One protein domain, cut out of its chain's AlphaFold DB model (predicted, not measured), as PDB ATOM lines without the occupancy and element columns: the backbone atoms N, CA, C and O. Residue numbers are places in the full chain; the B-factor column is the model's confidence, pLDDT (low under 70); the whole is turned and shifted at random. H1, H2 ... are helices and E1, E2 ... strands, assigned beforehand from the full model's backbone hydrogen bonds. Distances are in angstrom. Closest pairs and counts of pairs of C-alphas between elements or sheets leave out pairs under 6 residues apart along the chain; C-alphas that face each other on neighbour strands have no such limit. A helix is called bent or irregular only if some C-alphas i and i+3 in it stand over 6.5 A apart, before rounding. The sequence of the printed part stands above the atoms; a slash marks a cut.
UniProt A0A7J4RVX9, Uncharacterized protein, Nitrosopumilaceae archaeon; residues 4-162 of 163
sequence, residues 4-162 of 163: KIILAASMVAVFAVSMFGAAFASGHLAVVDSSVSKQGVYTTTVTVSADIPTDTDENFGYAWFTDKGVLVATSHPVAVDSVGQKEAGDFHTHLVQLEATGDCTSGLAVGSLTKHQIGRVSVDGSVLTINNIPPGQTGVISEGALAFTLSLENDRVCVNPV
ATOM      1  N   LYS A   4      -6.286  -7.540  -3.474       31.95
ATOM      2  CA  LYS A   4      -7.445  -7.557  -4.390       31.95
ATOM      3  C   LYS A   4      -7.254  -8.487  -5.594       31.95
ATOM      4  O   LYS A   4      -8.205  -9.120  -6.027       31.95
ATOM      5  N   ILE A   5      -6.021  -8.600  -6.089       34.59
ATOM      6  CA  ILE A   5      -5.677  -9.470  -7.228       34.59
ATOM      7  C   ILE A   5      -5.740 -10.948  -6.813       34.59
ATOM      8  O   ILE A   5      -6.167 -11.792  -7.591       34.59
ATOM      9  N   ILE A   6      -5.375 -11.253  -5.563       33.69
ATOM     10  CA  ILE A   6      -5.357 -12.625  -5.045       33.69
ATOM     11  C   ILE A   6      -6.785 -13.173  -4.889       33.69
ATOM     12  O   ILE A   6      -7.019 -14.325  -5.234       33.69
ATOM     13  N   LEU A   7      -7.747 -12.347  -4.451       32.50
ATOM     14  CA  LEU A   7      -9.139 -12.779  -4.263       32.50
ATOM     15  C   LEU A   7      -9.822 -13.151  -5.594       32.50
ATOM     16  O   LEU A   7     -10.434 -14.214  -5.704       32.50
ATOM     17  N   ALA A   8      -9.654 -12.309  -6.621       34.22
ATOM     18  CA  ALA A   8     -10.192 -12.561  -7.959       34.22
ATOM     19  C   ALA A   8      -9.551 -13.802  -8.604       34.22
ATOM     20  O   ALA A   8     -10.253 -14.644  -9.159       34.22
ATOM     21  N   ALA A   9      -8.233 -13.970  -8.453       33.03
ATOM     22  CA  ALA A   9      -7.527 -15.153  -8.941       33.03
ATOM     23  C   ALA A   9      -7.964 -16.443  -8.220       33.03
ATOM     24  O   ALA A   9      -8.074 -17.485  -8.859       33.03
ATOM     25  N   SER A  10      -8.263 -16.384  -6.914       37.53
ATOM     26  CA  SER A  10      -8.733 -17.556  -6.165       37.53
ATOM     27  C   SER A  10     -10.149 -17.992  -6.540       37.53
ATOM     28  O   SER A  10     -10.387 -19.189  -6.637       37.53
ATOM     29  N   MET A  11     -11.076 -17.066  -6.821       40.22
ATOM     30  CA  MET A  11     -12.427 -17.447  -7.260       40.22
ATOM     31  C   MET A  11     -12.414 -18.046  -8.669       40.22
ATOM     32  O   MET A  11     -13.054 -19.068  -8.894       40.22
ATOM     33  N   VAL A  12     -11.618 -17.486  -9.589       45.78
ATOM     34  CA  VAL A  12     -11.407 -18.074 -10.925       45.78
ATOM     35  C   VAL A  12     -10.781 -19.469 -10.823       45.78
ATOM     36  O   VAL A  12     -11.189 -20.373 -11.544       45.78
ATOM     37  N   ALA A  13      -9.835 -19.678  -9.902       39.69
ATOM     38  CA  ALA A  13      -9.221 -20.987  -9.682       39.69
ATOM     39  C   ALA A  13     -10.204 -22.021  -9.104       39.69
ATOM     40  O   ALA A  13     -10.169 -23.172  -9.526       39.69
ATOM     41  N   VAL A  14     -11.105 -21.633  -8.192       46.56
ATOM     42  CA  VAL A  14     -12.152 -22.541  -7.685       46.56
ATOM     43  C   VAL A  14     -13.139 -22.906  -8.796       46.56
ATOM     44  O   VAL A  14     -13.462 -24.081  -8.937       46.56
ATOM     45  N   PHE A  15     -13.533 -21.947  -9.641       46.41
ATOM     46  CA  PHE A  15     -14.331 -22.235 -10.837       46.41
ATOM     47  C   PHE A  15     -13.608 -23.169 -11.809       46.41
ATOM     48  O   PHE A  15     -14.236 -24.071 -12.338       46.41
ATOM     49  N   ALA A  16     -12.302 -22.992 -12.029       43.97
ATOM     50  CA  ALA A  16     -11.524 -23.823 -12.949       43.97
ATOM     51  C   ALA A  16     -11.337 -25.268 -12.451       43.97
ATOM     52  O   ALA A  16     -11.255 -26.190 -13.260       43.97
ATOM     53  N   VAL A  17     -11.274 -25.482 -11.132       41.22
ATOM     54  CA  VAL A  17     -11.117 -26.822 -10.539       41.22
ATOM     55  C   VAL A  17     -12.454 -27.577 -10.469       41.22
ATOM     56  O   VAL A  17     -12.446 -28.804 -10.498       41.22
ATOM     57  N   SER A  18     -13.601 -26.891 -10.455       44.09
ATOM     58  CA  SER A  18     -14.928 -27.529 -10.473       44.09
ATOM     59  C   SER A  18     -15.457 -27.876 -11.877       44.09
ATOM     60  O   SER A  18     -16.484 -28.541 -11.987       44.09
ATOM     61  N   MET A  19     -14.730 -27.543 -12.954       47.16
ATOM     62  CA  MET A  19     -15.109 -27.856 -14.351       47.16
ATOM     63  C   MET A  19     -14.964 -29.336 -14.756       47.16
ATOM     64  O   MET A  19     -15.173 -29.678 -15.917       47.16
ATOM     65  N   PHE A  20     -14.601 -30.246 -13.843       43.00
ATOM     66  CA  PHE A  20     -14.439 -31.671 -14.175       43.00
ATOM     67  C   PHE A  20     -15.754 -32.471 -14.230       43.00
ATOM     68  O   PHE A  20     -15.727 -33.661 -14.538       43.00
ATOM     69  N   GLY A  21     -16.904 -31.838 -13.989       42.25
ATOM     70  CA  GLY A  21     -18.213 -32.405 -14.304       42.25
ATOM     71  C   GLY A  21     -18.739 -31.826 -15.612       42.25
ATOM     72  O   GLY A  21     -19.311 -30.743 -15.604       42.25
ATOM     73  N   ALA A  22     -18.566 -32.530 -16.733       40.12
ATOM     74  CA  ALA A  22     -19.218 -32.165 -17.988       40.12
ATOM     75  C   ALA A  22     -20.737 -32.385 -17.859       40.12
ATOM     76  O   ALA A  22     -21.253 -33.460 -18.170       40.12
ATOM     77  N   ALA A  23     -21.456 -31.383 -17.360       46.12
ATOM     78  CA  ALA A  23     -22.888 -31.278 -17.579       46.12
ATOM     79  C   ALA A  23     -23.070 -30.834 -19.031       46.12
ATOM     80  O   ALA A  23     -22.638 -29.747 -19.396       46.12
ATOM     81  N   PHE A  24     -23.665 -31.680 -19.874       48.66
ATOM     82  CA  PHE A  24     -24.074 -31.260 -21.210       48.66
ATOM     83  C   PHE A  24     -25.054 -30.100 -21.050       48.66
ATOM     84  O   PHE A  24     -26.186 -30.297 -20.604       48.66
ATOM     85  N   ALA A  25     -24.591 -28.891 -21.356       58.16
ATOM     86  CA  ALA A  25     -25.407 -27.697 -21.327       58.16
ATOM     87  C   ALA A  25     -26.623 -27.912 -22.237       58.16
ATOM     88  O   ALA A  25     -26.465 -28.227 -23.420       58.16
ATOM     89  N   SER A  26     -27.840 -27.726 -21.712       75.62
ATOM     90  CA  SER A  26     -28.981 -27.447 -22.589       75.62
ATOM     91  C   SER A  26     -28.607 -26.287 -23.519       75.62
ATOM     92  O   SER A  26     -27.803 -25.436 -23.140       75.62
ATOM     93  N   GLY A  27     -29.164 -26.220 -24.731       84.12
ATOM     94  CA  GLY A  27     -28.784 -25.193 -25.709       84.12
ATOM     95  C   GLY A  27     -28.891 -23.760 -25.164       84.12
ATOM     96  O   GLY A  27     -28.069 -22.904 -25.497       84.12
ATOM     97  N   HIS A  28     -29.840 -23.508 -24.258       88.81
ATOM     98  CA  HIS A  28     -29.991 -22.218 -23.582       88.81
ATOM     99  C   HIS A  28     -28.921 -21.930 -22.523       88.81
ATOM    100  O   HIS A  28     -28.769 -20.790 -22.128       88.81
ATOM    101  N   LEU A  29     -28.137 -22.913 -22.084       91.62
ATOM    102  CA  LEU A  29     -27.007 -22.735 -21.162       91.62
ATOM    103  C   LEU A  29     -25.663 -22.612 -21.895       91.62
ATOM    104  O   LEU A  29     -24.669 -22.209 -21.299       91.62
ATOM    105  N   ALA A  30     -25.615 -22.930 -23.189       92.25
ATOM    106  CA  ALA A  30     -24.403 -22.784 -23.986       92.25
ATOM    107  C   ALA A  30     -24.222 -21.323 -24.427       92.25
ATOM    108  O   ALA A  30     -24.865 -20.862 -25.375       92.25
ATOM    109  N   VAL A  31     -23.340 -20.597 -23.734       91.75
ATOM    110  CA  VAL A  31     -22.986 -19.203 -24.045       91.75
ATOM    111  C   VAL A  31     -22.205 -19.137 -25.360       91.75
ATOM    112  O   VAL A  31     -21.161 -19.765 -25.510       91.75
ATOM    113  N   VAL A  32     -22.715 -18.351 -26.306       93.75
ATOM    114  CA  VAL A  32     -22.115 -18.115 -27.628       93.75
ATOM    115  C   VAL A  32     -21.331 -16.810 -27.647       93.75
ATOM    116  O   VAL A  32     -20.246 -16.752 -28.221       93.75
ATOM    117  N   ASP A  33     -21.879 -15.768 -27.024       94.06
ATOM    118  CA  ASP A  33     -21.251 -14.455 -26.946       94.06
ATOM    119  C   ASP A  33     -21.626 -13.758 -25.635       94.06
ATOM    120  O   ASP A  33     -22.699 -13.986 -25.066       94.06
ATOM    121  N   SER A  34     -20.745 -12.886 -25.157       95.69
ATOM    122  CA  SER A  34     -21.071 -11.968 -24.076       95.69
ATOM    123  C   SER A  34     -20.357 -10.644 -24.265       95.69
ATOM    124  O   SER A  34     -19.205 -10.581 -24.688       95.69
ATOM    125  N   SER A  35     -21.060  -9.569 -23.934       96.12
ATOM    126  CA  SER A  35     -20.516  -8.225 -23.997       96.12
ATOM    127  C   SER A  35     -20.925  -7.407 -22.783       96.12
ATOM    128  O   SER A  35     -21.985  -7.599 -22.176       96.12
ATOM    129  N   VAL A  36     -20.062  -6.457 -22.439       96.56
ATOM    130  CA  VAL A  36     -20.298  -5.482 -21.380       96.56
ATOM    131  C   VAL A  36     -20.009  -4.100 -21.934       96.56
ATOM    132  O   VAL A  36     -18.944  -3.838 -22.484       96.56
ATOM    133  N   SER A  37     -20.957  -3.185 -21.766       96.38
ATOM    134  CA  SER A  37     -20.802  -1.784 -22.152       96.38
ATOM    135  C   SER A  37     -20.995  -0.871 -20.949       96.38
ATOM    136  O   SER A  37     -21.709  -1.203 -20.000       96.38
ATOM    137  N   LYS A  38     -20.339   0.294 -20.971       94.25
ATOM    138  CA  LYS A  38     -20.431   1.296 -19.907       94.25
ATOM    139  C   LYS A  38     -20.662   2.685 -20.481       94.25
ATOM    140  O   LYS A  38     -19.776   3.255 -21.111       94.25
ATOM    141  N   GLN A  39     -21.820   3.261 -20.178       91.12
ATOM    142  CA  GLN A  39     -22.161   4.652 -20.488       91.12
ATOM    143  C   GLN A  39     -22.824   5.286 -19.257       91.12
ATOM    144  O   GLN A  39     -24.038   5.432 -19.170       91.12
ATOM    145  N   GLY A  40     -22.016   5.580 -18.232       90.25
ATOM    146  CA  GLY A  40     -22.484   6.017 -16.907       90.25
ATOM    147  C   GLY A  40     -22.992   4.863 -16.030       90.25
ATOM    148  O   GLY A  40     -22.551   4.726 -14.891       90.25
ATOM    149  N   VAL A  41     -23.828   3.991 -16.590       94.75
ATOM    150  CA  VAL A  41     -24.231   2.685 -16.034       94.75
ATOM    151  C   VAL A  41     -23.667   1.548 -16.885       94.75
ATOM    152  O   VAL A  41     -23.236   1.794 -18.013       94.75
ATOM    153  N   TYR A  42     -23.637   0.325 -16.347       97.31
ATOM    154  CA  TYR A  42     -23.323  -0.851 -17.158       97.31
ATOM    155  C   TYR A  42     -24.579  -1.450 -17.787       97.31
ATOM    156  O   TYR A  42     -25.655  -1.456 -17.178       97.31
ATOM    157  N   THR A  43     -24.380  -2.009 -18.974       97.62
ATOM    158  CA  THR A  43     -25.270  -2.985 -19.594       97.62
ATOM    159  C   THR A  43     -24.452  -4.227 -19.914       97.62
ATOM    160  O   THR A  43     -23.386  -4.108 -20.523       97.62
ATOM    161  N   THR A  44     -24.933  -5.397 -19.501       97.88
ATOM    162  CA  THR A  44     -24.363  -6.689 -19.901       97.88
ATOM    163  C   THR A  44     -25.339  -7.416 -20.809       97.88
ATOM    164  O   THR A  44     -26.550  -7.365 -20.593       97.88
ATOM    165  N   THR A  45     -24.808  -8.101 -21.813       97.50
ATOM    166  CA  THR A  45     -25.579  -8.951 -22.717       97.50
ATOM    167  C   THR A  45     -24.903 -10.312 -22.800       97.50
ATOM    168  O   THR A  45     -23.674 -10.408 -22.855       97.50
ATOM    169  N   VAL A  46     -25.708 -11.366 -22.785       97.12
ATOM    170  CA  VAL A  46     -25.286 -12.730 -23.094       97.12
ATOM    171  C   VAL A  46     -26.188 -13.279 -24.189       97.12
ATOM    172  O   VAL A  46     -27.409 -13.125 -24.138       97.12
ATOM    173  N   THR A  47     -25.568 -13.896 -25.186       96.44
ATOM    174  CA  THR A  47     -26.243 -14.634 -26.248       96.44
ATOM    175  C   THR A  47     -25.912 -16.105 -26.086       96.44
ATOM    176  O   THR A  47     -24.746 -16.469 -25.921       96.44
ATOM    177  N   VAL A  48     -26.933 -16.948 -26.137       95.50
ATOM    178  CA  VAL A  48     -26.815 -18.401 -25.990       95.50
ATOM    179  C   VAL A  48     -27.236 -19.114 -27.272       95.50
ATOM    180  O   VAL A  48     -27.714 -18.494 -28.223       95.50
ATOM    181  N   SER A  49     -27.010 -20.424 -27.339       93.94
ATOM    182  CA  SER A  49     -27.192 -21.186 -28.580       93.94
ATOM    183  C   SER A  49     -28.646 -21.548 -28.909       93.94
ATOM    184  O   SER A  49     -28.936 -21.912 -30.048       93.94
ATOM    185  N   ALA A  50     -29.561 -21.436 -27.941       93.81
ATOM    186  CA  ALA A  50     -30.994 -21.675 -28.110       93.81
ATOM    187  C   ALA A  50     -31.825 -20.657 -27.317       93.81
ATOM    188  O   ALA A  50     -31.281 -19.924 -26.495       93.81
ATOM    189  N   ASP A  51     -33.135 -20.615 -27.554       95.62
ATOM    190  CA  ASP A  51     -34.034 -19.707 -26.837       95.62
ATOM    191  C   ASP A  51     -33.981 -19.939 -25.325       95.62
ATOM    192  O   ASP A  51     -34.047 -21.074 -24.850       95.62
ATOM    193  N   ILE A  52     -33.871 -18.848 -24.568       94.75
ATOM    194  CA  ILE A  52     -33.857 -18.871 -23.110       94.75
ATOM    195  C   ILE A  52     -35.294 -19.092 -22.632       94.75
ATOM    196  O   ILE A  52     -36.156 -18.249 -22.896       94.75
ATOM    197  N   PRO A  53     -35.578 -20.185 -21.906       90.62
ATOM    198  CA  PRO A  53     -36.918 -20.413 -21.396       90.62
ATOM    199  C   PRO A  53     -37.246 -19.383 -20.306       90.62
ATOM    200  O   PRO A  53     -36.489 -19.206 -19.354       90.62
ATOM    201  N   THR A  54     -38.380 -18.697 -20.454       86.19
ATOM    202  CA  THR A  54     -38.900 -17.726 -19.471       86.19
ATOM    203  C   THR A  54     -40.079 -18.263 -18.661       86.19
ATOM    204  O   THR A  54     -40.522 -17.603 -17.731       86.19
ATOM    205  N   ASP A  55     -40.595 -19.433 -19.033       81.12
ATOM    206  CA  ASP A  55     -41.662 -20.160 -18.344       81.12
ATOM    207  C   ASP A  55     -41.185 -21.605 -18.166       81.12
ATOM    208  O   ASP A  55     -41.346 -22.452 -19.046       81.12
ATOM    209  N   THR A  56     -40.423 -21.837 -17.099       79.06
ATOM    210  CA  THR A  56     -39.778 -23.123 -16.828       79.06
ATOM    211  C   THR A  56     -39.626 -23.360 -15.334       79.06
ATOM    212  O   THR A  56     -39.474 -22.423 -14.552       79.06
ATOM    213  N   ASP A  57     -39.614 -24.637 -14.960       79.62
ATOM    214  CA  ASP A  57     -39.322 -25.091 -13.600       79.62
ATOM    215  C   ASP A  57     -37.806 -25.230 -13.336       79.62
ATOM    216  O   ASP A  57     -37.378 -25.682 -12.270       79.62
ATOM    217  N   GLU A  58     -36.970 -24.883 -14.316       84.50
ATOM    218  CA  GLU A  58     -35.517 -24.953 -14.193       84.50
ATOM    219  C   GLU A  58     -34.955 -23.853 -13.280       84.50
ATOM    220  O   GLU A  58     -35.368 -22.697 -13.323       84.50
ATOM    221  N   ASN A  59     -33.937 -24.208 -12.488       89.12
ATOM    222  CA  ASN A  59     -33.179 -23.255 -11.679       89.12
ATOM    223  C   ASN A  59     -31.824 -23.004 -12.335       89.12
ATOM    224  O   ASN A  59     -30.909 -23.829 -12.231       89.12
ATOM    225  N   PHE A  60     -31.689 -21.876 -13.018       92.56
ATOM    226  CA  PHE A  60     -30.488 -21.572 -13.783       92.56
ATOM    227  C   PHE A  60     -30.270 -20.074 -13.925       92.56
ATOM    228  O   PHE A  60     -31.124 -19.248 -13.593       92.56
ATOM    229  N   GLY A  61     -29.101 -19.718 -14.438       94.56
ATOM    230  CA  GLY A  61     -28.792 -18.334 -14.710       94.56
ATOM    231  C   GLY A  61     -27.469 -18.135 -15.414       94.56
ATOM    232  O   GLY A  61     -26.795 -19.077 -15.832       94.56
ATOM    233  N   TYR A  62     -27.106 -16.862 -15.506       95.94
ATOM    234  CA  TYR A  62     -25.862 -16.401 -16.100       95.94
ATOM    235  C   TYR A  62     -25.141 -15.483 -15.127       95.94
ATOM    236  O   TYR A  62     -25.766 -14.683 -14.425       95.94
ATOM    237  N   ALA A  63     -23.826 -15.619 -15.074       96.19
ATOM    238  CA  ALA A  63     -22.965 -14.991 -14.095       96.19
ATOM    239  C   ALA A  63     -21.845 -14.200 -14.772       96.19
ATOM    240  O   ALA A  63     -21.218 -14.677 -15.715       96.19
ATOM    241  N   TRP A  64     -21.547 -13.026 -14.222       96.12
ATOM    242  CA  TRP A  64     -20.394 -12.202 -14.567       96.12
ATOM    243  C   TRP A  64     -19.570 -11.943 -13.312       96.12
ATOM    244  O   TRP A  64     -20.107 -11.572 -12.261       96.12
ATOM    245  N   PHE A  65     -18.253 -12.085 -13.418       94.75
ATOM    246  CA  PHE A  65     -17.368 -11.699 -12.330       94.75
ATOM    247  C   PHE A  65     -17.325 -10.184 -12.201       94.75
ATOM    248  O   PHE A  65     -17.363  -9.441 -13.182       94.75
ATOM    249  N   THR A  66     -17.228  -9.718 -10.963       95.12
ATOM    250  CA  THR A  66     -17.096  -8.300 -10.660       95.12
ATOM    251  C   THR A  66     -16.049  -8.080  -9.577       95.12
ATOM    252  O   THR A  66     -15.712  -8.995  -8.826       95.12
ATOM    253  N   ASP A  67     -15.588  -6.841  -9.412       92.00
ATOM    254  CA  ASP A  67     -14.682  -6.489  -8.305       92.00
ATOM    255  C   ASP A  67     -15.311  -6.677  -6.913       92.00
ATOM    256  O   ASP A  67     -14.623  -6.578  -5.893       92.00
ATOM    257  N   LYS A  68     -16.635  -6.856  -6.854       93.69
ATOM    258  CA  LYS A  68     -17.413  -6.900  -5.617       93.69
ATOM    259  C   LYS A  68     -18.151  -8.216  -5.414       93.69
ATOM    260  O   LYS A  68     -18.999  -8.262  -4.535       93.69
ATOM    261  N   GLY A  69     -17.852  -9.262  -6.181       93.69
ATOM    262  CA  GLY A  69     -18.537 -10.556  -6.126       93.69
ATOM    263  C   GLY A  69     -18.947 -11.023  -7.518       93.69
ATOM    264  O   GLY A  69     -18.309 -10.668  -8.508       93.69
ATOM    265  N   VAL A  70     -20.036 -11.778  -7.609       95.75
ATOM    266  CA  VAL A  70     -20.572 -12.291  -8.873       95.75
ATOM    267  C   VAL A  70     -21.931 -11.659  -9.134       95.75
ATOM    268  O   VAL A  70     -22.850 -11.811  -8.331       95.75
ATOM    269  N   LEU A  71     -22.060 -10.920 -10.235       96.94
ATOM    270  CA  LEU A  71     -23.363 -10.475 -10.713       96.94
ATOM    271  C   LEU A  71     -24.033 -11.670 -11.383       96.94
ATOM    272  O   LEU A  71     -23.480 -12.212 -12.333       96.94
ATOM    273  N   VAL A  72     -25.213 -12.054 -10.913       95.69
ATOM    274  CA  VAL A  72     -26.000 -13.127 -11.523       95.69
ATOM    275  C   VAL A  72     -27.326 -12.582 -12.022       95.69
ATOM    276  O   VAL A  72     -27.910 -11.724 -11.361       95.69
ATOM    277  N   ALA A  73     -27.797 -13.089 -13.158       95.56
ATOM    278  CA  ALA A  73     -29.206 -13.087 -13.530       95.56
ATOM    279  C   ALA A  73     -29.709 -14.525 -13.441       95.56
ATOM    280  O   ALA A  73     -29.190 -15.390 -14.142       95.56
ATOM    281  N   THR A  74     -30.679 -14.774 -12.572       91.88
ATOM    282  CA  THR A  74     -31.169 -16.116 -12.252       91.88
ATOM    283  C   THR A  74     -32.678 -16.188 -12.431       91.88
ATOM    284  O   THR A  74     -33.378 -15.202 -12.201       91.88
ATOM    285  N   SER A  75     -33.161 -17.361 -12.823       88.00
ATOM    286  CA  SER A  75     -34.566 -17.759 -12.773       88.00
ATOM    287  C   SER A  75     -34.695 -18.972 -11.849       88.00
ATOM    288  O   SER A  75     -33.826 -19.849 -11.838       88.00
ATOM    289  N   HIS A  76     -35.737 -18.973 -11.018       80.56
ATOM    290  CA  HIS A  76     -36.126 -20.098 -10.171       80.56
ATOM    291  C   HIS A  76     -37.631 -20.020  -9.854       80.56
ATOM    292  O   HIS A  76     -38.133 -18.926  -9.579       80.56
ATOM    293  N   PRO A  77     -38.378 -21.140  -9.870       74.81
ATOM    294  CA  PRO A  77     -39.830 -21.146  -9.657       74.81
ATOM    295  C   PRO A  77     -40.233 -21.149  -8.174       74.81
ATOM    296  O   PRO A  77     -41.418 -21.122  -7.845       74.81
ATOM    297  N   VAL A  78     -39.271 -21.234  -7.249       67.56
ATOM    298  CA  VAL A  78     -39.548 -21.613  -5.855       67.56
ATOM    299  C   VAL A  78     -40.072 -20.440  -5.025       67.56
ATOM    300  O   VAL A  78     -40.915 -20.640  -4.148       67.56
ATOM    301  N   ALA A  79     -39.579 -19.222  -5.265       65.00
ATOM    302  CA  ALA A  79     -39.953 -18.062  -4.464       65.00
ATOM    303  C   ALA A  79     -39.743 -16.722  -5.184       65.00
ATOM    304  O   ALA A  79     -38.961 -16.596  -6.121       65.00
ATOM    305  N   VAL A  80     -40.407 -15.692  -4.656       69.62
ATOM    306  CA  VAL A  80     -40.012 -14.299  -4.875       69.62
ATOM    307  C   VAL A  80     -39.028 -13.920  -3.772       69.62
ATOM    308  O   VAL A  80     -39.424 -13.753  -2.618       69.62
ATOM    309  N   ASP A  81     -37.745 -13.824  -4.099       68.31
ATOM    310  CA  ASP A  81     -36.655 -13.618  -3.129       68.31
ATOM    311  C   ASP A  81     -36.002 -12.229  -3.232       68.31
ATOM    312  O   ASP A  81     -35.134 -11.866  -2.428       68.31
ATOM    313  N   SER A  82     -36.473 -11.426  -4.187       71.44
ATOM    314  CA  SER A  82     -35.878 -10.155  -4.566       71.44
ATOM    315  C   SER A  82     -36.880  -9.011  -4.528       71.44
ATOM    316  O   SER A  82     -37.931  -9.041  -5.171       71.44
ATOM    317  N   VAL A  83     -36.517  -7.912  -3.864       74.06
ATOM    318  CA  VAL A  83     -37.266  -6.656  -3.985       74.06
ATOM    319  C   VAL A  83     -37.134  -6.147  -5.423       74.06
ATOM    320  O   VAL A  83     -36.039  -5.774  -5.855       74.06
ATOM    321  N   GLY A  84     -38.256  -6.121  -6.148       66.75
ATOM    322  CA  GLY A  84     -38.336  -5.727  -7.560       66.75
ATOM    323  C   GLY A  84     -38.636  -6.875  -8.530       66.75
ATOM    324  O   GLY A  84     -38.935  -6.601  -9.690       66.75
ATOM    325  N   GLN A  85     -38.610  -8.127  -8.065       72.31
ATOM    326  CA  GLN A  85     -39.115  -9.279  -8.818       72.31
ATOM    327  C   GLN A  85     -40.644  -9.239  -8.847       72.31
ATOM    328  O   GLN A  85     -41.264  -8.867  -7.847       72.31
ATOM    329  N   LYS A  86     -41.248  -9.554 -10.001       76.94
ATOM    330  CA  LYS A  86     -42.708  -9.508 -10.138       76.94
ATOM    331  C   LYS A  86     -43.316 -10.843  -9.733       76.94
ATOM    332  O   LYS A  86     -44.215 -10.849  -8.897       76.94
ATOM    333  N   GLU A  87     -42.799 -11.942 -10.279       77.56
ATOM    334  CA  GLU A  87     -43.325 -13.291 -10.061       77.56
ATOM    335  C   GLU A  87     -42.200 -14.318  -9.838       77.56
ATOM    336  O   GLU A  87     -41.028 -14.070 -10.134       77.56
ATOM    337  N   ALA A  88     -42.537 -15.473  -9.261       72.06
ATOM    338  CA  ALA A  88     -41.612 -16.605  -9.218       72.06
ATOM    339  C   ALA A  88     -41.347 -17.095 -10.653       72.06
ATOM    340  O   ALA A  88     -42.235 -17.025 -11.496       72.06
ATOM    341  N   GLY A  89     -40.128 -17.544 -10.946       71.88
ATOM    342  CA  GLY A  89     -39.696 -17.890 -12.304       71.88
ATOM    343  C   GLY A  89     -39.199 -16.695 -13.127       71.88
ATOM    344  O   GLY A  89     -38.397 -16.886 -14.043       71.88
ATOM    345  N   ASP A  90     -39.555 -15.456 -12.766       83.44
ATOM    346  CA  ASP A  90     -39.005 -14.277 -13.437       83.44
ATOM    347  C   ASP A  90     -37.494 -14.182 -13.244       83.44
ATOM    348  O   ASP A  90     -36.968 -14.269 -12.125       83.44
ATOM    349  N   PHE A  91     -36.799 -13.862 -14.333       91.31
ATOM    350  CA  PHE A  91     -35.399 -13.492 -14.248       91.31
ATOM    351  C   PHE A  91     -35.203 -12.239 -13.393       91.31
ATOM    352  O   PHE A  91     -35.777 -11.175 -13.639       91.31
ATOM    353  N   HIS A  92     -34.311 -12.351 -12.421       92.31
ATOM    354  CA  HIS A  92     -33.913 -11.264 -11.541       92.31
ATOM    355  C   HIS A  92     -32.425 -11.361 -11.226       92.31
ATOM    356  O   HIS A  92     -31.759 -12.339 -11.562       92.31
ATOM    357  N   THR A  93     -31.880 -10.308 -10.624       94.75
ATOM    358  CA  THR A  93     -30.438 -10.182 -10.428       94.75
ATOM    359  C   THR A  93     -30.032 -10.037  -8.982       94.75
ATOM    360  O   THR A  93     -30.673  -9.339  -8.198       94.75
ATOM    361  N   HIS A  94     -28.868 -10.598  -8.678       94.00
ATOM    362  CA  HIS A  94     -28.189 -10.427  -7.405       94.00
ATOM    363  C   HIS A  94     -26.717 -10.118  -7.619       94.00
ATOM    364  O   HIS A  94     -26.107 -10.550  -8.595       94.00
ATOM    365  N   LEU A  95     -26.121  -9.424  -6.653       95.69
ATOM    366  CA  LEU A  95     -24.688  -9.513  -6.427       95.69
ATOM    367  C   LEU A  95     -24.443 -10.548  -5.328       95.69
ATOM    368  O   LEU A  95     -24.872 -10.354  -4.189       95.69
ATOM    369  N   VAL A  96     -23.769 -11.635  -5.685       94.00
ATOM    370  CA  VAL A  96     -23.560 -12.819  -4.850       94.00
ATOM    371  C   VAL A  96     -22.108 -12.895  -4.385       94.00
ATOM    372  O   VAL A  96     -21.181 -12.669  -5.165       94.00
ATOM    373  N   GLN A  97     -21.900 -13.249  -3.117       95.12
ATOM    374  CA  GLN A  97     -20.623 -13.771  -2.630       95.12
ATOM    375  C   GLN A  97     -20.689 -15.290  -2.614       95.12
ATOM    376  O   GLN A  97     -21.581 -15.859  -1.975       95.12
ATOM    377  N   LEU A  98     -19.741 -15.930  -3.294       92.38
ATOM    378  CA  LEU A  98     -19.666 -17.380  -3.318       92.38
ATOM    379  C   LEU A  98     -18.790 -17.922  -2.193       92.38
ATOM    380  O   LEU A  98     -17.719 -17.412  -1.872       92.38
ATOM    381  N   GLU A  99     -19.334 -18.994  -1.659       92.25
ATOM    382  CA  GLU A  99     -18.820 -20.057  -0.831       92.25
ATOM    383  C   GLU A  99     -17.869 -21.072  -1.432       92.25
ATOM    384  O   GLU A  99     -18.307 -21.707  -2.383       92.25
ATOM    385  N   ALA A 100     -16.691 -21.350  -0.877       91.62
ATOM    386  CA  ALA A 100     -16.099 -22.676  -1.082       91.62
ATOM    387  C   ALA A 100     -16.585 -23.612   0.036       91.62
ATOM    388  O   ALA A 100     -16.404 -23.294   1.210       91.62
ATOM    389  N   THR A 101     -17.197 -24.748  -0.303       88.75
ATOM    390  CA  THR A 101     -17.714 -25.712   0.686       88.75
ATOM    391  C   THR A 101     -17.649 -27.149   0.169       88.75
ATOM    392  O   THR A 101     -17.704 -27.377  -1.031       88.75
ATOM    393  N   GLY A 102     -17.545 -28.121   1.079       89.75
ATOM    394  CA  GLY A 102     -17.695 -29.547   0.764       89.75
ATOM    395  C   GLY A 102     -19.152 -30.025   0.724       89.75
ATOM    396  O   GLY A 102     -19.396 -31.165   0.344       89.75
ATOM    397  N   ASP A 103     -20.104 -29.171   1.109       90.62
ATOM    398  CA  ASP A 103     -21.535 -29.502   1.158       90.62
ATOM    399  C   ASP A 103     -22.198 -29.514  -0.227       90.62
ATOM    400  O   ASP A 103     -23.274 -30.086  -0.381       90.62
ATOM    401  N   CYS A 104     -21.556 -28.881  -1.211       88.31
ATOM    402  CA  CYS A 104     -22.000 -28.810  -2.596       88.31
ATOM    403  C   CYS A 104     -21.084 -29.651  -3.476       88.31
ATOM    404  O   CYS A 104     -19.861 -29.512  -3.407       88.31
ATOM    405  N   THR A 105     -21.663 -30.446  -4.370       88.75
ATOM    406  CA  THR A 105     -20.911 -31.286  -5.315       88.75
ATOM    407  C   THR A 105     -19.963 -30.461  -6.195       88.75
ATOM    408  O   THR A 105     -18.840 -30.883  -6.468       88.75
ATOM    409  N   SER A 106     -20.374 -29.252  -6.592       86.50
ATOM    410  CA  SER A 106     -19.539 -28.302  -7.343       86.50
ATOM    411  C   SER A 106     -18.422 -27.651  -6.520       86.50
ATOM    412  O   SER A 106     -17.583 -26.938  -7.071       86.50
ATOM    413  N   GLY A 107     -18.430 -27.821  -5.199       89.81
ATOM    414  CA  GLY A 107     -17.573 -27.093  -4.273       89.81
ATOM    415  C   GLY A 107     -17.997 -25.640  -4.024       89.81
ATOM    416  O   GLY A 107     -17.310 -24.934  -3.284       89.81
ATOM    417  N   LEU A 108     -19.094 -25.177  -4.642       90.81
ATOM    418  CA  LEU A 108     -19.527 -23.779  -4.637       90.81
ATOM    419  C   LEU A 108     -20.945 -23.612  -4.085       90.81
ATOM    420  O   LEU A 108     -21.894 -24.204  -4.597       90.81
ATOM    421  N   ALA A 109     -21.104 -22.725  -3.102       91.69
ATOM    422  CA  ALA A 109     -22.406 -22.350  -2.545       91.69
ATOM    423  C   ALA A 109     -22.637 -20.837  -2.570       91.69
ATOM    424  O   ALA A 109     -21.697 -20.046  -2.588       91.69
ATOM    425  N   VAL A 110     -23.894 -20.410  -2.487       91.56
ATOM    426  CA  VAL A 110     -24.235 -19.024  -2.153       91.56
ATOM    427  C   VAL A 110     -23.908 -18.785  -0.677       91.56
ATOM    428  O   VAL A 110     -24.480 -19.438   0.196       91.56
ATOM    429  N   GLY A 111     -22.992 -17.855  -0.391       91.75
ATOM    430  CA  GLY A 111     -22.677 -17.421   0.975       91.75
ATOM    431  C   GLY A 111     -23.493 -16.199   1.400       91.75
ATOM    432  O   GLY A 111     -24.036 -16.144   2.501       91.75
ATOM    433  N   SER A 112     -23.627 -15.207   0.515       91.62
ATOM    434  CA  SER A 112     -24.531 -14.065   0.717       91.62
ATOM    435  C   SER A 112     -24.944 -13.426  -0.608       91.62
ATOM    436  O   SER A 112     -24.276 -13.620  -1.623       91.62
ATOM    437  N   LEU A 113     -26.035 -12.655  -0.602       92.06
ATOM    438  CA  LEU A 113     -26.550 -11.951  -1.779       92.06
ATOM    439  C   LEU A 113     -27.204 -10.609  -1.422       92.06
ATOM    440  O   LEU A 113     -27.602 -10.372  -0.276       92.06
ATOM    441  N   THR A 114     -27.332  -9.722  -2.408       91.25
ATOM    442  CA  THR A 114     -28.142  -8.499  -2.288       91.25
ATOM    443  C   THR A 114     -29.628  -8.828  -2.351       91.25
ATOM    444  O   THR A 114     -30.049  -9.536  -3.250       91.25
ATOM    445  N   LYS A 115     -30.454  -8.274  -1.459       85.81
ATOM    446  CA  LYS A 115     -31.912  -8.542  -1.449       85.81
ATOM    447  C   LYS A 115     -32.718  -7.717  -2.457       85.81
ATOM    448  O   LYS A 115     -33.905  -7.958  -2.647       85.81
ATOM    449  N   HIS A 116     -32.108  -6.697  -3.047       87.25
ATOM    450  CA  HIS A 116     -32.701  -5.890  -4.108       87.25
ATOM    451  C   HIS A 116     -32.072  -6.251  -5.451       87.25
ATOM    452  O   HIS A 116     -30.890  -6.604  -5.506       87.25
ATOM    453  N   GLN A 117     -32.855  -6.110  -6.521       90.69
ATOM    454  CA  GLN A 117     -32.368  -6.352  -7.876       90.69
ATOM    455  C   GLN A 117     -31.263  -5.371  -8.286       90.69
ATOM    456  O   GLN A 117     -31.322  -4.167  -8.008       90.69
ATOM    457  N   ILE A 118     -30.267  -5.892  -9.000       92.31
ATOM    458  CA  ILE A 118     -29.155  -5.133  -9.578       92.31
ATOM    459  C   ILE A 118     -29.387  -4.939 -11.077       92.31
ATOM    460  O   ILE A 118     -29.177  -5.846 -11.881       92.31
ATOM    461  N   GLY A 119     -29.795  -3.737 -11.470       93.88
ATOM    462  CA  GLY A 119     -30.199  -3.482 -12.853       93.88
ATOM    463  C   GLY A 119     -31.544  -4.132 -13.187       93.88
ATOM    464  O   GLY A 119     -32.297  -4.520 -12.299       93.88
ATOM    465  N   ARG A 120     -31.878  -4.186 -14.477       93.56
ATOM    466  CA  ARG A 120     -33.140  -4.739 -14.987       93.56
ATOM    467  C   ARG A 120     -32.859  -5.785 -16.045       93.56
ATOM    468  O   ARG A 120     -32.154  -5.478 -17.004       93.56
ATOM    469  N   VAL A 121     -33.447  -6.964 -15.878       95.12
ATOM    470  CA  VAL A 121     -33.297  -8.068 -16.823       95.12
ATOM    471  C   VAL A 121     -34.367  -7.996 -17.907       95.12
ATOM    472  O   VAL A 121     -35.522  -7.666 -17.637       95.12
ATOM    473  N   SER A 122     -33.972  -8.305 -19.135       95.25
ATOM    474  CA  SER A 122     -34.863  -8.585 -20.258       95.25
ATOM    475  C   SER A 122     -34.345  -9.798 -21.015       95.25
ATOM    476  O   SER A 122     -33.140  -9.892 -21.259       95.25
ATOM    477  N   VAL A 123     -35.255 -10.681 -21.406       95.94
ATOM    478  CA  VAL A 123     -34.975 -11.866 -22.217       95.94
ATOM    479  C   VAL A 123     -35.742 -11.738 -23.529       95.94
ATOM    480  O   VAL A 123     -36.927 -11.408 -23.507       95.94
ATOM    481  N   ASP A 124     -35.057 -11.956 -24.648       96.31
ATOM    482  CA  ASP A 124     -35.622 -11.960 -25.998       96.31
ATOM    483  C   ASP A 124     -34.993 -13.107 -26.802       96.31
ATOM    484  O   ASP A 124     -33.824 -13.040 -27.193       96.31
ATOM    485  N   GLY A 125     -35.744 -14.200 -26.967       95.94
ATOM    486  CA  GLY A 125     -35.249 -15.439 -27.571       95.94
ATOM    487  C   GLY A 125     -33.983 -15.941 -26.874       95.94
ATOM    488  O   GLY A 125     -33.983 -16.218 -25.675       95.94
ATOM    489  N   SER A 126     -32.884 -16.026 -27.617       96.81
ATOM    490  CA  SER A 126     -31.577 -16.485 -27.135       96.81
ATOM    491  C   SER A 126     -30.709 -15.399 -26.483       96.81
ATOM    492  O   SER A 126     -29.518 -15.616 -26.247       96.81
ATOM    493  N   VAL A 127     -31.260 -14.213 -26.212       97.81
ATOM    494  CA  VAL A 127     -30.507 -13.070 -25.682       97.81
ATOM    495  C   VAL A 127     -31.051 -12.644 -24.325       97.81
ATOM    496  O   VAL A 127     -32.217 -12.276 -24.195       97.81
ATOM    497  N   LEU A 128     -30.181 -12.608 -23.314       97.88
ATOM    498  CA  LEU A 128     -30.461 -11.973 -22.027       97.88
ATOM    499  C   LEU A 128     -29.637 -10.699 -21.892       97.88
ATOM    500  O   LEU A 128     -28.430 -10.678 -22.128       97.88
ATOM    501  N   THR A 129     -30.298  -9.622 -21.481       98.00
ATOM    502  CA  THR A 129     -29.659  -8.331 -21.223       98.00
ATOM    503  C   THR A 129     -29.978  -7.856 -19.814       98.00
ATOM    504  O   THR A 129     -31.134  -7.876 -19.393       98.00
ATOM    505  N   ILE A 130     -28.962  -7.368 -19.104       97.75
ATOM    506  CA  ILE A 130     -29.114  -6.656 -17.837       97.75
ATOM    507  C   ILE A 130     -28.749  -5.191 -18.072       97.75
ATOM    508  O   ILE A 130     -27.588  -4.851 -18.286       97.75
ATOM    509  N   ASN A 131     -29.741  -4.308 -18.015       97.00
ATOM    510  CA  ASN A 131     -29.569  -2.869 -18.212       97.00
ATOM    511  C   ASN A 131     -29.513  -2.105 -16.885       97.00
ATOM    512  O   ASN A 131     -30.039  -2.556 -15.867       97.00
ATOM    513  N   ASN A 132     -28.978  -0.881 -16.917       96.44
ATOM    514  CA  ASN A 132     -28.973   0.051 -15.781       96.44
ATOM    515  C   ASN A 132     -28.268  -0.492 -14.529       96.44
ATOM    516  O   ASN A 132     -28.680  -0.199 -13.404       96.44
ATOM    517  N   ILE A 133     -27.206  -1.278 -14.703       97.00
ATOM    518  CA  ILE A 133     -26.426  -1.807 -13.586       97.00
ATOM    519  C   ILE A 133     -25.601  -0.665 -12.974       97.00
ATOM    520  O   ILE A 133     -24.749  -0.086 -13.662       97.00
ATOM    521  N   PRO A 134     -25.794  -0.323 -11.687       94.81
ATOM    522  CA  PRO A 134     -25.070   0.780 -11.071       94.81
ATOM    523  C   PRO A 134     -23.609   0.383 -10.795       94.81
ATOM    524  O   PRO A 134     -23.373  -0.504  -9.968       94.81
ATOM    525  N   PRO A 135     -22.600   1.075 -11.365       92.94
ATOM    526  CA  PRO A 135     -21.187   0.755 -11.134       92.94
ATOM    527  C   PRO A 135     -20.786   0.814  -9.657       92.94
ATOM    528  O   PRO A 135     -19.886   0.108  -9.214       92.94
ATOM    529  N   GLY A 136     -21.467   1.656  -8.872       93.38
ATOM    530  CA  GLY A 136     -21.261   1.751  -7.429       93.38
ATOM    531  C   GLY A 136     -21.603   0.463  -6.678       93.38
ATOM    532  O   GLY A 136     -21.046   0.239  -5.606       93.38
ATOM    533  N   GLN A 137     -22.457  -0.401  -7.232       91.75
ATOM    534  CA  GLN A 137     -22.864  -1.658  -6.602       91.75
ATOM    535  C   GLN A 137     -21.995  -2.837  -7.038       91.75
ATOM    536  O   GLN A 137     -21.618  -3.627  -6.183       91.75
ATOM    537  N   THR A 138     -21.595  -2.908  -8.311       92.56
ATOM    538  CA  THR A 138     -20.841  -4.048  -8.865       92.56
ATOM    539  C   THR A 138     -19.333  -3.806  -9.002       92.56
ATOM    540  O   THR A 138     -18.551  -4.738  -8.878       92.56
ATOM    541  N   GLY A 139     -18.877  -2.564  -9.184       93.25
ATOM    542  CA  GLY A 139     -17.486  -2.284  -9.560       93.25
ATOM    543  C   GLY A 139     -17.253  -2.472 -11.062       93.25
ATOM    544  O   GLY A 139     -18.097  -2.080 -11.868       93.25
ATOM    545  N   VAL A 140     -16.093  -2.991 -11.466       94.00
ATOM    546  CA  VAL A 140     -15.859  -3.436 -12.852       94.00
ATOM    547  C   VAL A 140     -16.499  -4.808 -13.053       94.00
ATOM    548  O   VAL A 140     -16.472  -5.624 -12.139       94.00
ATOM    549  N   ILE A 141     -17.099  -5.033 -14.223       94.50
ATOM    550  CA  ILE A 141     -17.733  -6.298 -14.619       94.50
ATOM    551  C   ILE A 141     -16.873  -6.938 -15.715       94.50
ATOM    552  O   ILE A 141     -16.404  -6.226 -16.605       94.50
ATOM    553  N   SER A 142     -16.647  -8.250 -15.641       91.56
ATOM    554  CA  SER A 142     -15.912  -9.013 -16.652       91.56
ATOM    555  C   SER A 142     -16.677  -9.099 -17.969       91.56
ATOM    556  O   SER A 142     -17.898  -9.209 -17.963       91.56
ATOM    557  N   GLU A 143     -15.962  -9.133 -19.092       88.06
ATOM    558  CA  GLU A 143     -16.580  -9.284 -20.419       88.06
ATOM    559  C   GLU A 143     -17.171 -10.684 -20.653       88.06
ATOM    560  O   GLU A 143     -18.128 -10.819 -21.404       88.06
ATOM    561  N   GLY A 144     -16.646 -11.715 -19.981       88.56
ATOM    562  CA  GLY A 144     -17.164 -13.081 -20.078       88.56
ATOM    563  C   GLY A 144     -18.347 -13.343 -19.145       88.56
ATOM    564  O   GLY A 144     -18.303 -12.959 -17.970       88.56
ATOM    565  N   ALA A 145     -19.351 -14.049 -19.673       93.12
ATOM    566  CA  ALA A 145     -20.436 -14.660 -18.914       93.12
ATOM    567  C   ALA A 145     -20.223 -16.174 -18.783       93.12
ATOM    568  O   ALA A 145     -19.681 -16.813 -19.684       93.12
ATOM    569  N   LEU A 146     -20.705 -16.747 -17.684       93.06
ATOM    570  CA  LEU A 146     -20.801 -18.191 -17.473       93.06
ATOM    571  C   LEU A 146     -22.253 -18.564 -17.199       93.06
ATOM    572  O   LEU A 146     -22.929 -17.853 -16.456       93.06
ATOM    573  N   ALA A 147     -22.720 -19.679 -17.748       94.44
ATOM    574  CA  ALA A 147     -23.992 -20.257 -17.338       94.44
ATOM    575  C   ALA A 147     -23.808 -21.125 -16.086       94.44
ATOM    576  O   ALA A 147     -22.732 -21.675 -15.833       94.44
ATOM    577  N   PHE A 148     -24.864 -21.253 -15.294       93.31
ATOM    578  CA  PHE A 148     -24.896 -22.141 -14.138       93.31
ATOM    579  C   PHE A 148     -26.299 -22.703 -13.920       93.31
ATOM    580  O   PHE A 148     -27.292 -22.097 -14.326       93.31
ATOM    581  N   THR A 149     -26.376 -23.825 -13.213       92.69
ATOM    582  CA  THR A 149     -27.613 -24.306 -12.592       92.69
ATOM    583  C   THR A 149     -27.525 -24.194 -11.076       92.69
ATOM    584  O   THR A 149     -26.433 -24.106 -10.502       92.69
ATOM    585  N   LEU A 150     -28.679 -24.174 -10.414       90.31
ATOM    586  CA  LEU A 150     -28.770 -24.198  -8.958       90.31
ATOM    587  C   LEU A 150     -29.304 -25.548  -8.482       90.31
ATOM    588  O   LEU A 150     -30.218 -26.118  -9.079       90.31
ATOM    589  N   SER A 151     -28.759 -26.027  -7.370       89.44
ATOM    590  CA  SER A 151     -29.265 -27.187  -6.633       89.44
ATOM    591  C   SER A 151     -29.385 -26.855  -5.148       89.44
ATOM    592  O   SER A 151     -28.748 -25.928  -4.645       89.44
ATOM    593  N   LEU A 152     -30.227 -27.609  -4.440       88.75
ATOM    594  CA  LEU A 152     -30.277 -27.598  -2.982       88.75
ATOM    595  C   LEU A 152     -29.611 -28.880  -2.478       88.75
ATOM    596  O   LEU A 152     -30.145 -29.969  -2.677       88.75
ATOM    597  N   GLU A 153     -28.452 -28.755  -1.836       89.06
ATOM    598  CA  GLU A 153     -27.699 -29.883  -1.272       89.06
ATOM    599  C   GLU A 153     -27.336 -29.547   0.172       89.06
ATOM    600  O   GLU A 153     -26.823 -28.464   0.437       89.06
ATOM    601  N   ASN A 154     -27.616 -30.449   1.119       91.19
ATOM    602  CA  ASN A 154     -27.282 -30.262   2.540       91.19
ATOM    603  C   ASN A 154     -27.723 -28.891   3.106       91.19
ATOM    604  O   ASN A 154     -26.958 -28.213   3.788       91.19
ATOM    605  N   ASP A 155     -28.945 -28.457   2.773       88.62
ATOM    606  CA  ASP A 155     -29.517 -27.149   3.137       88.62
ATOM    607  C   ASP A 155     -28.746 -25.923   2.592       88.62
ATOM    608  O   ASP A 155     -28.911 -24.795   3.068       88.62
ATOM    609  N   ARG A 156     -27.913 -26.114   1.561       87.56
ATOM    610  CA  ARG A 156     -27.167 -25.063   0.858       87.56
ATOM    611  C   ARG A 156     -27.691 -24.866  -0.558       87.56
ATOM    612  O   ARG A 156     -27.927 -25.830  -1.280       87.56
ATOM    613  N   VAL A 157     -27.799 -23.605  -0.981       90.00
ATOM    614  CA  VAL A 157     -27.986 -23.264  -2.400       90.00
ATOM    615  C   VAL A 157     -26.634 -23.389  -3.095       90.00
ATOM    616  O   VAL A 157     -25.749 -22.551  -2.899       90.00
ATOM    617  N   CYS A 158     -26.473 -24.453  -3.868       90.56
ATOM    618  CA  CYS A 158     -25.256 -24.788  -4.585       90.56
ATOM    619  C   CYS A 158     -25.285 -24.204  -5.995       90.56
ATOM    620  O   CYS A 158     -26.319 -24.205  -6.662       90.56
ATOM    621  N   VAL A 159     -24.138 -23.692  -6.437       91.44
ATOM    622  CA  VAL A 159     -23.959 -23.124  -7.778       91.44
ATOM    623  C   VAL A 159     -23.149 -24.111  -8.593       91.44
ATOM    624  O   VAL A 159     -22.013 -24.416  -8.232       91.44
ATOM    625  N   ASN A 160     -23.717 -24.600  -9.691       91.25
ATOM    626  CA  ASN A 160     -23.094 -25.593 -10.559       91.25
ATOM    627  C   ASN A 160     -22.761 -24.935 -11.901       91.25
ATOM    628  O   ASN A 160     -23.665 -24.745 -12.719       91.25
ATOM    629  N   PRO A 161     -21.501 -24.531 -12.134       89.56
ATOM    630  CA  PRO A 161     -21.100 -23.954 -13.411       89.56
ATOM    631  C   PRO A 161     -21.338 -24.946 -14.550       89.56
ATOM    632  O   PRO A 161     -21.088 -26.140 -14.398       89.56
ATOM    633  N   VAL A 162     -21.798 -24.437 -15.688       84.75
ATOM    634  CA  VAL A 162     -22.004 -25.219 -16.909       84.75
ATOM    635  C   VAL A 162     -20.922 -24.836 -17.918       84.75
ATOM    636  O   VAL A 162     -20.600 -23.654 -18.060       84.75
TER     637      VAL A 162
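What this domain is: This is residues 4 to 162 of the 163 residues of an uncharacterized protein of Nitrosopumilaceae archaeon (UniProt A0A7J4RVX9). Two strongly twisted sheets lie partly face to face as a sandwich with crossed strands, and the larger, E6 E5 E4 E3 E9 E10, curls like part of a barrel until its edge strands E6 and E10 meet. H1 packs across this curled sheet over E10, and the short H2 grazes both sheets. Of 159 printed residues, some belong to two named helices and ten named strands, in the order H1 E1 E2 E3 E4 E5 E6 E7 E8 H2 E9 E10; the class is mixed, helices and strands. Both sheets are antiparallel, and the smaller has the order E1 E2 E8 E7. The whole is compact, with a radius of gyration of the C-alphas of 14.5 A and spans of 38 by 37 by 30 A.

How they stand to each other: Start at H1, residues 4 to 20, which is irregular, but only just: C-alphas 17 and 20 are 6.9 A apart. Go on to the hairpin of E1, residues 31 to 39, and E2, residues 41 to 48, antiparallel at 168 degrees, with N 35 and O 45 within hydrogen-bond range at 2.9 A. Next come E3, residues 60 to 66, E4, residues 69 to 75, E5, residues 92 to 100, and E6, residues 108 to 113, a meander, each strand the antiparallel neighbour of the one before. Look within hydrogen-bond range for N 64 and O 71 at 2.8 A between E3 and E4, N 72 and O 94 at 2.9 A between E4 and E5, and N 97 and O 112 at 2.8 A between E5 and E6. E5 bends by 61 degrees at residue 95, and its pairing is staggered: residues 92 to 96 pair with E4, residues 96 to 100 with E6. E7, residues 120 to 124, and E8, residues 127 to 133, form a hairpin, with N 122 and O 129 within hydrogen-bond range at 2.9 A. E8 is also the antiparallel neighbour of E2, with N 44 and O 130 at 3.0 A. H2, residues 135 to 138, only grazes the two sheets. E9, residues 141 to 153, bends by 96 degrees at residue 144; it is the antiparallel neighbour of E3, with N 63 and O 146 at 2.8 A, and forms a hairpin with E10, residues 156 to 162, with N 151 and O 158 at 3.1 A. The larger sheet is a folded sheet, bent back on itself: E6 E5 E4 face E9 E10, with E3 as the hinge. The closest C-alphas of E6 and E10, those of Ala 109 and Cys 158, are 4.3 A apart. In the sandwich, two sheets face to face, the facing parts are 9.8 A centre to centre, and the strands of the one stand at 59 degrees to those of the other. H1 is on the larger sheet at a height of 8.8 A, over E10, and runs across the strands at 70 degrees to E10 on the local plane; the closest C-alphas, those of Met 19 and Pro 161, are 7.2 A apart. In H1, 10 of 13 O i to N i+4 pairs are within hydrogen-bond range; H2 is too short for such a pair.

Where its parts are: Find C-alpha 4 at (-7.445, -7.557, -4.390); from there H1 runs 26.9 A to C-alpha 20. E1 spans 24.1 A, E2 23.5 A and E5 23.6 A. The longest strand, E9, begins at C-alpha 141, at (-17.733, -6.298, -14.619), and spans 28.9 A. E10 ends at C-alpha 162, at (-22.004, -25.219, -16.909).

The domain as a whole: The C-alphas farthest apart, those of Gln 39 and Asn 154, are 42.1 A apart. The printed part has no cut. Look for the long links from E2 to E3, 11 residues, and from E4 to E5, 16 residues. The mean pLDDT of the printed part is 83.4; residues 4 to 25, 78 to 81 and 84 are under 70.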